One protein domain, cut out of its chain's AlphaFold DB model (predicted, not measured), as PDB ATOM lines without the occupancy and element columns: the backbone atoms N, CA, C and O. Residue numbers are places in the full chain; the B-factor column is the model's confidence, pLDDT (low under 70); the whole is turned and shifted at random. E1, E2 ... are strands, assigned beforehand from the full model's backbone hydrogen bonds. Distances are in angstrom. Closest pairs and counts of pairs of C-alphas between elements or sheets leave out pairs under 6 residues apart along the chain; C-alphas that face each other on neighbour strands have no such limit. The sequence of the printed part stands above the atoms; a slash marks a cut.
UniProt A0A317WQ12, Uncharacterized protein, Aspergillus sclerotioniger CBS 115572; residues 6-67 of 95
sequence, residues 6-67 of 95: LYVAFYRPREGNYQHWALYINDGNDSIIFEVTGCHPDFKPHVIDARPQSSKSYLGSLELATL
ATOM      1  N   LEU A   6     237.567 286.761 151.129       95.44
ATOM      2  CA  LEU A   6     237.454 285.767 152.188       95.44
ATOM      3  C   LEU A   6     237.354 284.370 151.582       95.44
ATOM      4  O   LEU A   6     236.561 284.130 150.668       95.44
ATOM      5  N   TYR A   7     238.100 283.437 152.154       96.62
ATOM      6  CA  TYR A   7     238.161 282.053 151.713       96.62
ATOM      7  C   TYR A   7     238.099 281.082 152.893       96.62
ATOM      8  O   TYR A   7     238.462 281.428 154.017       96.62
ATOM      9  N   VAL A   8     237.735 279.834 152.600       96.06
ATOM     10  CA  VAL A   8     238.065 278.665 153.430       96.06
ATOM     11  C   VAL A   8     239.280 277.981 152.819       96.06
ATOM     12  O   VAL A   8     239.244 277.631 151.643       96.06
ATOM     13  N   ALA A   9     240.343 277.770 153.589       95.19
ATOM     14  CA  ALA A   9     241.464 276.906 153.234       95.19
ATOM     15  C   ALA A   9     241.265 275.509 153.827       95.19
ATOM     16  O   ALA A   9     240.851 275.380 154.976       95.19
ATOM     17  N   PHE A  10     241.617 274.477 153.061       93.50
ATOM     18  CA  PHE A  10     241.598 273.083 153.493       93.50
ATOM     19  C   PHE A  10     243.019 272.528 153.544       93.50
ATOM     20  O   PHE A  10     243.817 272.737 152.624       93.50
ATOM     21  N   TYR A  11     243.316 271.768 154.591       91.44
ATOM     22  CA  TYR A  11     244.607 271.142 154.825       91.44
ATOM     23  C   TYR A  11     244.451 269.636 155.038       91.44
ATOM     24  O   TYR A  11     243.472 269.150 155.608       91.44
ATOM     25  N   ARG A  12     245.453 268.877 154.588       89.19
ATOM     26  CA  ARG A  12     245.570 267.448 154.861       89.19
ATOM     27  C   ARG A  12     245.719 267.255 156.371       89.19
ATOM     28  O   ARG A  12     246.595 267.923 156.926       89.19
ATOM     29  N   PRO A  13     244.949 266.346 156.997       81.19
ATOM     30  CA  PRO A  13     245.136 265.994 158.402       81.19
ATOM     31  C   PRO A  13     246.589 265.603 158.701       81.19
ATOM     32  O   PRO A  13     247.243 264.973 157.862       81.19
ATOM     33  N   ARG A  14     247.093 265.986 159.881       73.19
ATOM     34  CA  ARG A  14     248.339 265.422 160.432       73.19
ATOM     35  C   ARG A  14     248.055 264.055 161.043       73.19
ATOM     36  O   ARG A  14     248.758 263.099 160.730       73.19
ATOM     37  N   GLU A  15     246.987 263.985 161.827       68.88
ATOM     38  CA  GLU A  15     246.412 262.776 162.407       68.88
ATOM     39  C   GLU A  15     244.909 262.721 162.073       68.88
ATOM     40  O   GLU A  15     244.361 263.674 161.520       68.88
ATOM     41  N   GLY A  16     244.277 261.562 162.281       69.00
ATOM     42  CA  GLY A  16     242.850 261.367 162.006       69.00
ATOM     43  C   GLY A  16     242.442 261.352 160.525       69.00
ATOM     44  O   GLY A  16     243.257 261.220 159.609       69.00
ATOM     45  N   ASN A  17     241.126 261.423 160.295       70.44
ATOM     46  CA  ASN A  17     240.500 261.266 158.971       70.44
ATOM     47  C   ASN A  17     239.727 262.512 158.501       70.44
ATOM     48  O   ASN A  17     239.074 262.465 157.456       70.44
ATOM     49  N   TYR A  18     239.786 263.615 159.248       75.25
ATOM     50  CA  TYR A  18     239.059 264.845 158.937       75.25
ATOM     51  C   TYR A  18     240.008 265.911 158.390       75.25
ATOM     52  O   TYR A  18     241.139 266.054 158.840       75.25
ATOM     53  N   GLN A  19     239.567 266.653 157.374       81.69
ATOM     54  CA  GLN A  19     240.355 267.768 156.853       81.69
ATOM     55  C   GLN A  19     240.361 268.907 157.869       81.69
ATOM     56  O   GLN A  19     239.300 269.340 158.317       81.69
ATOM     57  N   HIS A  20     241.553 269.418 158.180       86.19
ATOM     58  CA  HIS A  20     241.670 270.667 158.926       86.19
ATOM     59  C   HIS A  20     241.306 271.824 158.004       86.19
ATOM     60  O   HIS A  20     241.628 271.799 156.811       86.19
ATOM     61  N   TRP A  21     240.645 272.841 158.540       90.38
ATOM     62  CA  TRP A  21     240.244 274.006 157.767       90.38
ATOM     63  C   TRP A  21     240.489 275.292 158.544       90.38
ATOM     64  O   TRP A  21     240.502 275.311 159.772       90.38
ATOM     65  N   ALA A  22     240.683 276.374 157.802       93.00
ATOM     66  CA  ALA A  22     240.844 277.713 158.346       93.00
ATOM     67  C   ALA A  22     240.125 278.719 157.452       93.00
ATOM     68  O   ALA A  22     240.018 278.506 156.241       93.00
ATOM     69  N   LEU A  23     239.677 279.836 158.014       95.12
ATOM     70  CA  LEU A  23     239.325 280.996 157.204       95.12
ATOM     71  C   LEU A  23     240.592 281.770 156.880       95.12
ATOM     72  O   LEU A  23     241.519 281.813 157.683       95.12
ATOM     73  N   TYR A  24     240.641 282.413 155.722       95.88
ATOM     74  CA  TYR A  24     241.662 283.424 155.493       95.88
ATOM     75  C   TYR A  24     241.161 284.563 154.617       95.88
ATOM     76  O   TYR A  24     240.347 284.365 153.715       95.88
ATOM     77  N   ILE A  25     241.672 285.757 154.896       95.56
ATOM     78  CA  ILE A  25     241.497 286.944 154.061       95.56
ATOM     79  C   ILE A  25     242.746 287.099 153.201       95.56
ATOM     80  O   ILE A  25     243.857 286.929 153.696       95.56
ATOM     81  N   ASN A  26     242.566 287.437 151.929       94.00
ATOM     82  CA  ASN A  26     243.637 287.833 151.020       94.00
ATOM     83  C   ASN A  26     243.331 289.228 150.466       94.00
ATOM     84  O   ASN A  26     242.301 289.404 149.816       94.00
ATOM     85  N   ASP A  27     244.217 290.196 150.699       88.69
ATOM     86  CA  ASP A  27     244.093 291.576 150.194       88.69
ATOM     87  C   ASP A  27     244.926 291.834 148.917       88.69
ATOM     88  O   ASP A  27     245.002 292.949 148.399       88.69
ATOM     89  N   GLY A  28     245.550 290.780 148.379       83.19
ATOM     90  CA  GLY A  28     246.413 290.813 147.200       83.19
ATOM     91  C   GLY A  28     247.905 290.921 147.521       83.19
ATOM     92  O   GLY A  28     248.717 290.441 146.723       83.19
ATOM     93  N   ASN A  29     248.277 291.467 148.679       79.75
ATOM     94  CA  ASN A  29     249.664 291.541 149.140       79.75
ATOM     95  C   ASN A  29     249.896 290.603 150.326       79.75
ATOM     96  O   ASN A  29     250.801 289.763 150.278       79.75
ATOM     97  N   ASP A  30     249.025 290.684 151.320       85.38
ATOM     98  CA  ASP A  30     249.095 289.975 152.581       85.38
ATOM     99  C   ASP A  30     247.911 289.015 152.736       85.38
ATOM    100  O   ASP A  30     246.945 288.985 151.961       85.38
ATOM    101  N   SER A  31     248.035 288.107 153.696       92.81
ATOM    102  CA  SER A  31     246.971 287.167 154.014       92.81
ATOM    103  C   SER A  31     246.941 286.894 155.501       92.81
ATOM    104  O   SER A  31     247.988 286.765 156.133       92.81
ATOM    105  N   ILE A  32     245.729 286.806 156.032       94.44
ATOM    106  CA  ILE A  32     245.483 286.628 157.459       94.44
ATOM    107  C   ILE A  32     244.634 285.385 157.609       94.44
ATOM    108  O   ILE A  32     243.526 285.330 157.077       94.44
ATOM    109  N   ILE A  33     245.172 284.387 158.296       95.06
ATOM    110  CA  ILE A  33     244.523 283.112 158.574       95.06
ATOM    111  C   ILE A  33     243.877 283.195 159.952       95.06
ATOM    112  O   ILE A  33     244.506 283.650 160.903       95.06
ATOM    113  N   PHE A  34     242.642 282.718 160.046       93.81
ATOM    114  CA  PHE A  34     241.893 282.517 161.276       93.81
ATOM    115  C   PHE A  34     241.570 281.032 161.385       93.81
ATOM    116  O   PHE A  34     240.840 280.474 160.559       93.81
ATOM    117  N   GLU A  35     242.108 280.385 162.404       90.88
ATOM    118  CA  GLU A  35     241.868 278.976 162.672       90.88
ATOM    119  C   GLU A  35     241.667 278.737 164.165       90.88
ATOM    120  O   GLU A  35     241.914 279.603 165.006       90.88
ATOM    121  N   VAL A  36     241.211 277.536 164.489       86.94
ATOM    122  CA  VAL A  36     241.244 277.014 165.851       86.94
ATOM    123  C   VAL A  36     242.304 275.923 165.873       86.94
ATOM    124  O   VAL A  36     242.336 275.091 164.967       86.94
ATOM    125  N   THR A  37     243.172 275.932 166.878       83.56
ATOM    126  CA  THR A  37     244.197 274.903 167.106       83.56
ATOM    127  C   THR A  37     244.034 274.260 168.482       83.56
ATOM    128  O   THR A  37     243.252 274.738 169.309       83.56
ATOM    129  N   GLY A  38     244.772 273.178 168.730       79.25
ATOM    130  CA  GLY A  38     244.718 272.411 169.976       79.25
ATOM    131  C   GLY A  38     243.753 271.227 169.916       79.25
ATOM    132  O   GLY A  38     243.185 270.907 168.879       79.25
ATOM    133  N   CYS A  39     243.562 270.567 171.048       76.00
ATOM    134  CA  CYS A  39     242.725 269.378 171.169       76.00
ATOM    135  C   CYS A  39     241.810 269.511 172.381       76.00
ATOM    136  O   CYS A  39     242.089 270.307 173.275       76.00
ATOM    137  N   HIS A  40     240.721 268.740 172.435       72.75
ATOM    138  CA  HIS A  40     239.808 268.792 173.575       72.75
ATOM    139  C   HIS A  40     240.549 268.507 174.900       72.75
ATOM    140  O   HIS A  40     241.272 267.509 174.982       72.75
ATOM    141  N   PRO A  41     240.332 269.315 175.958       74.56
ATOM    142  CA  PRO A  41     239.424 270.472 176.055       74.56
ATOM    143  C   PRO A  41     240.074 271.843 175.757       74.56
ATOM    144  O   PRO A  41     239.438 272.878 175.937       74.56
ATOM    145  N   ASP A  42     241.330 271.873 175.320       81.19
ATOM    146  CA  ASP A  42     242.198 273.050 175.216       81.19
ATOM    147  C   ASP A  42     242.249 273.682 173.809       81.19
ATOM    148  O   ASP A  42     243.321 274.048 173.311       81.19
ATOM    149  N   PHE A  43     241.095 273.864 173.168       82.69
ATOM    150  CA  PHE A  43     241.024 274.579 171.891       82.69
ATOM    151  C   PHE A  43     241.318 276.071 172.049       82.69
ATOM    152  O   PHE A  43     240.883 276.716 173.008       82.69
ATOM    153  N   LYS A  44     242.041 276.645 171.083       84.75
ATOM    154  CA  LYS A  44     242.459 278.051 171.119       84.75
ATOM    155  C   LYS A  44     242.276 278.719 169.760       84.75
ATOM    156  O   LYS A  44     242.591 278.108 168.740       84.75
ATOM    157  N   PRO A  45     241.810 279.980 169.731       87.94
ATOM    158  CA  PRO A  45     241.822 280.754 168.504       87.94
ATOM    159  C   PRO A  45     243.271 281.057 168.122       87.94
ATOM    160  O   PRO A  45     244.099 281.398 168.973       87.94
ATOM    161  N   HIS A  46     243.568 280.958 166.836       88.12
ATOM    162  CA  HIS A  46     244.884 281.229 166.291       88.12
ATOM    163  C   HIS A  46     244.747 282.104 165.047       88.12
ATOM    164  O   HIS A  46     244.029 281.776 164.102       88.12
ATOM    165  N   VAL A  47     245.417 283.257 165.081       91.06
ATOM    166  CA  VAL A  47     245.425 284.231 163.987       91.06
ATOM    167  C   VAL A  47     246.861 284.407 163.523       91.06
ATOM    168  O   VAL A  47     247.733 284.703 164.339       91.06
ATOM    169  N   ILE A  48     247.104 284.205 162.230       91.62
ATOM    170  CA  ILE A  48     248.452 284.214 161.651       91.62
ATOM    171  C   ILE A  48     248.476 285.067 160.390       91.62
ATOM    172  O   ILE A  48     247.679 284.848 159.478       91.62
ATOM    173  N   ASP A  49     249.459 285.954 160.283       92.62
ATOM    174  CA  ASP A  49     249.810 286.608 159.023       92.62
ATOM    175  C   ASP A  49     250.614 285.631 158.146       92.62
ATOM    176  O   ASP A  49     251.840 285.525 158.231       92.62
ATOM    177  N   ALA A  50     249.906 284.839 157.344       91.62
ATOM    178  CA  ALA A  50     250.493 283.828 156.478       91.62
ATOM    179  C   ALA A  50     249.594 283.510 155.280       91.62
ATOM    180  O   ALA A  50     248.384 283.724 155.280       91.62
ATOM    181  N   ARG A  51     250.198 282.926 154.244       92.19
ATOM    182  CA  ARG A  51     249.470 282.391 153.090       92.19
ATOM    183  C   ARG A  51     249.230 280.893 153.278       92.19
ATOM    184  O   ARG A  51     250.223 280.172 153.418       92.19
ATOM    185  N   PRO A  52     247.987 280.387 153.191       91.94
ATOM    186  CA  PRO A  52     247.697 278.952 153.272       91.94
ATOM    187  C   PRO A  52     248.567 278.094 152.347       91.94
ATOM    188  O   PRO A  52     249.049 277.035 152.739       91.94
ATOM    189  N   GLN A  53     248.851 278.597 151.140       92.88
ATOM    190  CA  GLN A  53     249.636 277.919 150.104       92.88
ATOM    191  C   GLN A  53     251.109 277.711 150.489       92.88
ATOM    192  O   GLN A  53     251.805 276.933 149.841       92.88
ATOM    193  N   SER A  54     251.603 278.403 151.522       91.50
ATOM    194  CA  SER A  54     252.951 278.174 152.057       91.50
ATOM    195  C   SER A  54     253.057 276.860 152.842       91.50
ATOM    196  O   SER A  54     254.157 276.332 153.018       91.50
ATOM    197  N   SER A  55     251.925 276.295 153.281       90.50
ATOM    198  CA  SER A  55     251.885 275.029 154.005       90.50
ATOM    199  C   SER A  55     251.979 273.828 153.063       90.50
ATOM    200  O   SER A  55     251.256 273.723 152.073       90.50
ATOM    201  N   LYS A  56     252.803 272.837 153.428       91.25
ATOM    202  CA  LYS A  56     252.898 271.554 152.704       91.25
ATOM    203  C   LYS A  56     251.626 270.706 152.806       91.25
ATOM    204  O   LYS A  56     251.454 269.782 152.010       91.25
ATOM    205  N   SER A  57     250.777 270.964 153.802       91.31
ATOM    206  CA  SER A  57     249.504 270.259 153.970       91.31
ATOM    207  C   SER A  57     248.363 270.907 153.187       91.31
ATOM    208  O   SER A  57     247.291 270.318 153.137       91.31
ATOM    209  N   TYR A  58     248.560 272.065 152.553       94.19
ATOM    210  CA  TYR A  58     247.504 272.759 151.815       94.19
ATOM    211  C   TYR A  58     246.925 271.903 150.678       94.19
ATOM    212  O   TYR A  58     247.658 271.376 149.840       94.19
ATOM    213  N   LEU A  59     245.598 271.770 150.659       94.25
ATOM    214  CA  LEU A  59     244.850 271.015 149.651       94.25
ATOM    215  C   LEU A  59     244.142 271.926 148.648       94.25
ATOM    216  O   LEU A  59     243.968 271.546 147.492       94.25
ATOM    217  N   GLY A  60     243.729 273.115 149.078       95.44
ATOM    218  CA  GLY A  60     242.976 274.045 148.248       95.44
ATOM    219  C   GLY A  60     242.208 275.063 149.076       95.44
ATOM    220  O   GLY A  60     242.218 275.019 150.308       95.44
ATOM    221  N   SER A  61     241.532 275.972 148.382       96.25
ATOM    222  CA  SER A  61     240.715 277.016 148.991       96.25
ATOM    223  C   SER A  61     239.412 277.215 148.230       96.25
ATOM    224  O   SER A  61     239.395 277.129 147.002       96.25
ATOM    225  N   LEU A  62     238.344 277.540 148.954       96.50
ATOM    226  CA  LEU A  62     237.053 277.936 148.403       96.50
ATOM    227  C   LEU A  62     236.797 279.410 148.719       96.50
ATOM    228  O   LEU A  62     236.897 279.813 149.872       96.50
ATOM    229  N   GLU A  63     236.464 280.200 147.703       95.75
ATOM    230  CA  GLU A  63     236.060 281.596 147.874       95.75
ATOM    231  C   GLU A  63     234.669 281.681 148.504       95.75
ATOM    232  O   GLU A  63     233.741 281.003 148.061       95.75
ATOM    233  N   LEU A  64     234.530 282.515 149.533       94.94
ATOM    234  CA  LEU A  64     233.264 282.751 150.223       94.94
ATOM    235  C   LEU A  64     232.653 284.102 149.868       94.94
ATOM    236  O   LEU A  64     231.445 284.189 149.656       94.94
ATOM    237  N   ALA A  65     233.468 285.158 149.856       94.25
ATOM    238  CA  ALA A  65     232.978 286.516 149.678       94.25
ATOM    239  C   ALA A  65     234.074 287.485 149.230       94.25
ATOM    240  O   ALA A  65     235.248 287.337 149.569       94.25
ATOM    241  N   THR A  66     233.653 288.538 148.534       95.06
ATOM    242  CA  THR A  66     234.436 289.764 148.369       95.06
ATOM    243  C   THR A  66     234.119 290.714 149.521       95.06
ATOM    244  O   THR A  66     232.950 290.951 149.824       95.06
ATOM    245  N   LEU A  67     235.155 291.260 150.140       93.44
ATOM    246  CA  LEU A  67     235.089 292.176 151.270       93.44
ATOM    247  C   LEU A  67     235.383 293.610 150.824       93.44
ATOM    248  O   LEU A  67     235.952 293.847 149.758       93.44
TER     249      LEU A  67
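AT A GLANCE: This is residues 6 to 67 of the 95 residues of an uncharacterized protein of Aspergillus sclerotioniger CBS 115572 (UniProt A0A317WQ12). This is a single twisted sheet of five antiparallel strands, with the link of residues 50 to 57 crossing over one of its faces from E4 at one edge to E5 at the other, and the opposite face bare. The turn of residues 27 to 30 lies at one end of the long axis, and the loops of residues 12 to 19 and 38 to 43 lie at the other end. The printed part has 62 residues with no named helix and five named strands, E1 to E5 along the chain, in the sheet order E4, E3, E2, E1, E5; the class is all strand. The whole is compact, with a radius of gyration of the C-alphas of 11.9 A, and elongated, with spans of 34 by 21 by 19 A.

HOW THE PARTS SIT: E2, residues 20 to 26, and E1, residues 6 to 11, are inner strands and form a hairpin, antiparallel at 147 degrees; C-alphas 21 and 10 face each other at 4.6 A, and N 9 and O 22 are within hydrogen-bond range at 2.8 A. E3, residues 31 to 37, forms a hairpin with E2 at 156 degrees, with C-alphas 33 and 24 facing each other at 4.2 A and N 34 and O 23 2.8 A apart. E4, residues 44 to 49, is an edge strand and forms a hairpin with E3 at 161 degrees; C-alphas 45 and 36 face each other at 4.6 A, and N 33 and O 48 are 2.8 A apart. E1 to E4 make a meander, each strand the antiparallel neighbour of the one before. E5, residues 58 to 66, is the other edge strand, antiparallel to E1 at 165 degrees; C-alphas 9 and 61 face each other at 4.3 A, and N 62 and O 8 are 2.8 A apart. E4 and E5 are apart, as are E1 and E4, and E3 and E5. From edge to edge the strands' lines turn by 84 degrees.

IN THESE COORDINATES: E1 begins at C-alpha 6, (237.454, 285.767, 152.188), and is 16.5 A long. E2 is 19.0 A long and E3 18.2 A. E4 is 16.5 A long and begins at C-alpha 44, (242.459, 278.051, 171.119). E5 has the most residues, nine, is 21.7 A long and ends at C-alpha 66, (234.436, 289.764, 148.369).

THE WHOLE: The two C-alphas farthest apart, those of Gly 28 and Pro 41, are 36.0 A apart, while the first and last printed C-alphas, Leu 6 and Leu 67, are 6.9 A apart. The printed part has no cut. The link from E2 to E3 is tight, those from E1 to E2, E3 to E4 and E4 to E5 are short, and no link is long. The mean pLDDT of the printed part is 88.5, and residues 15 to 16 are under 70.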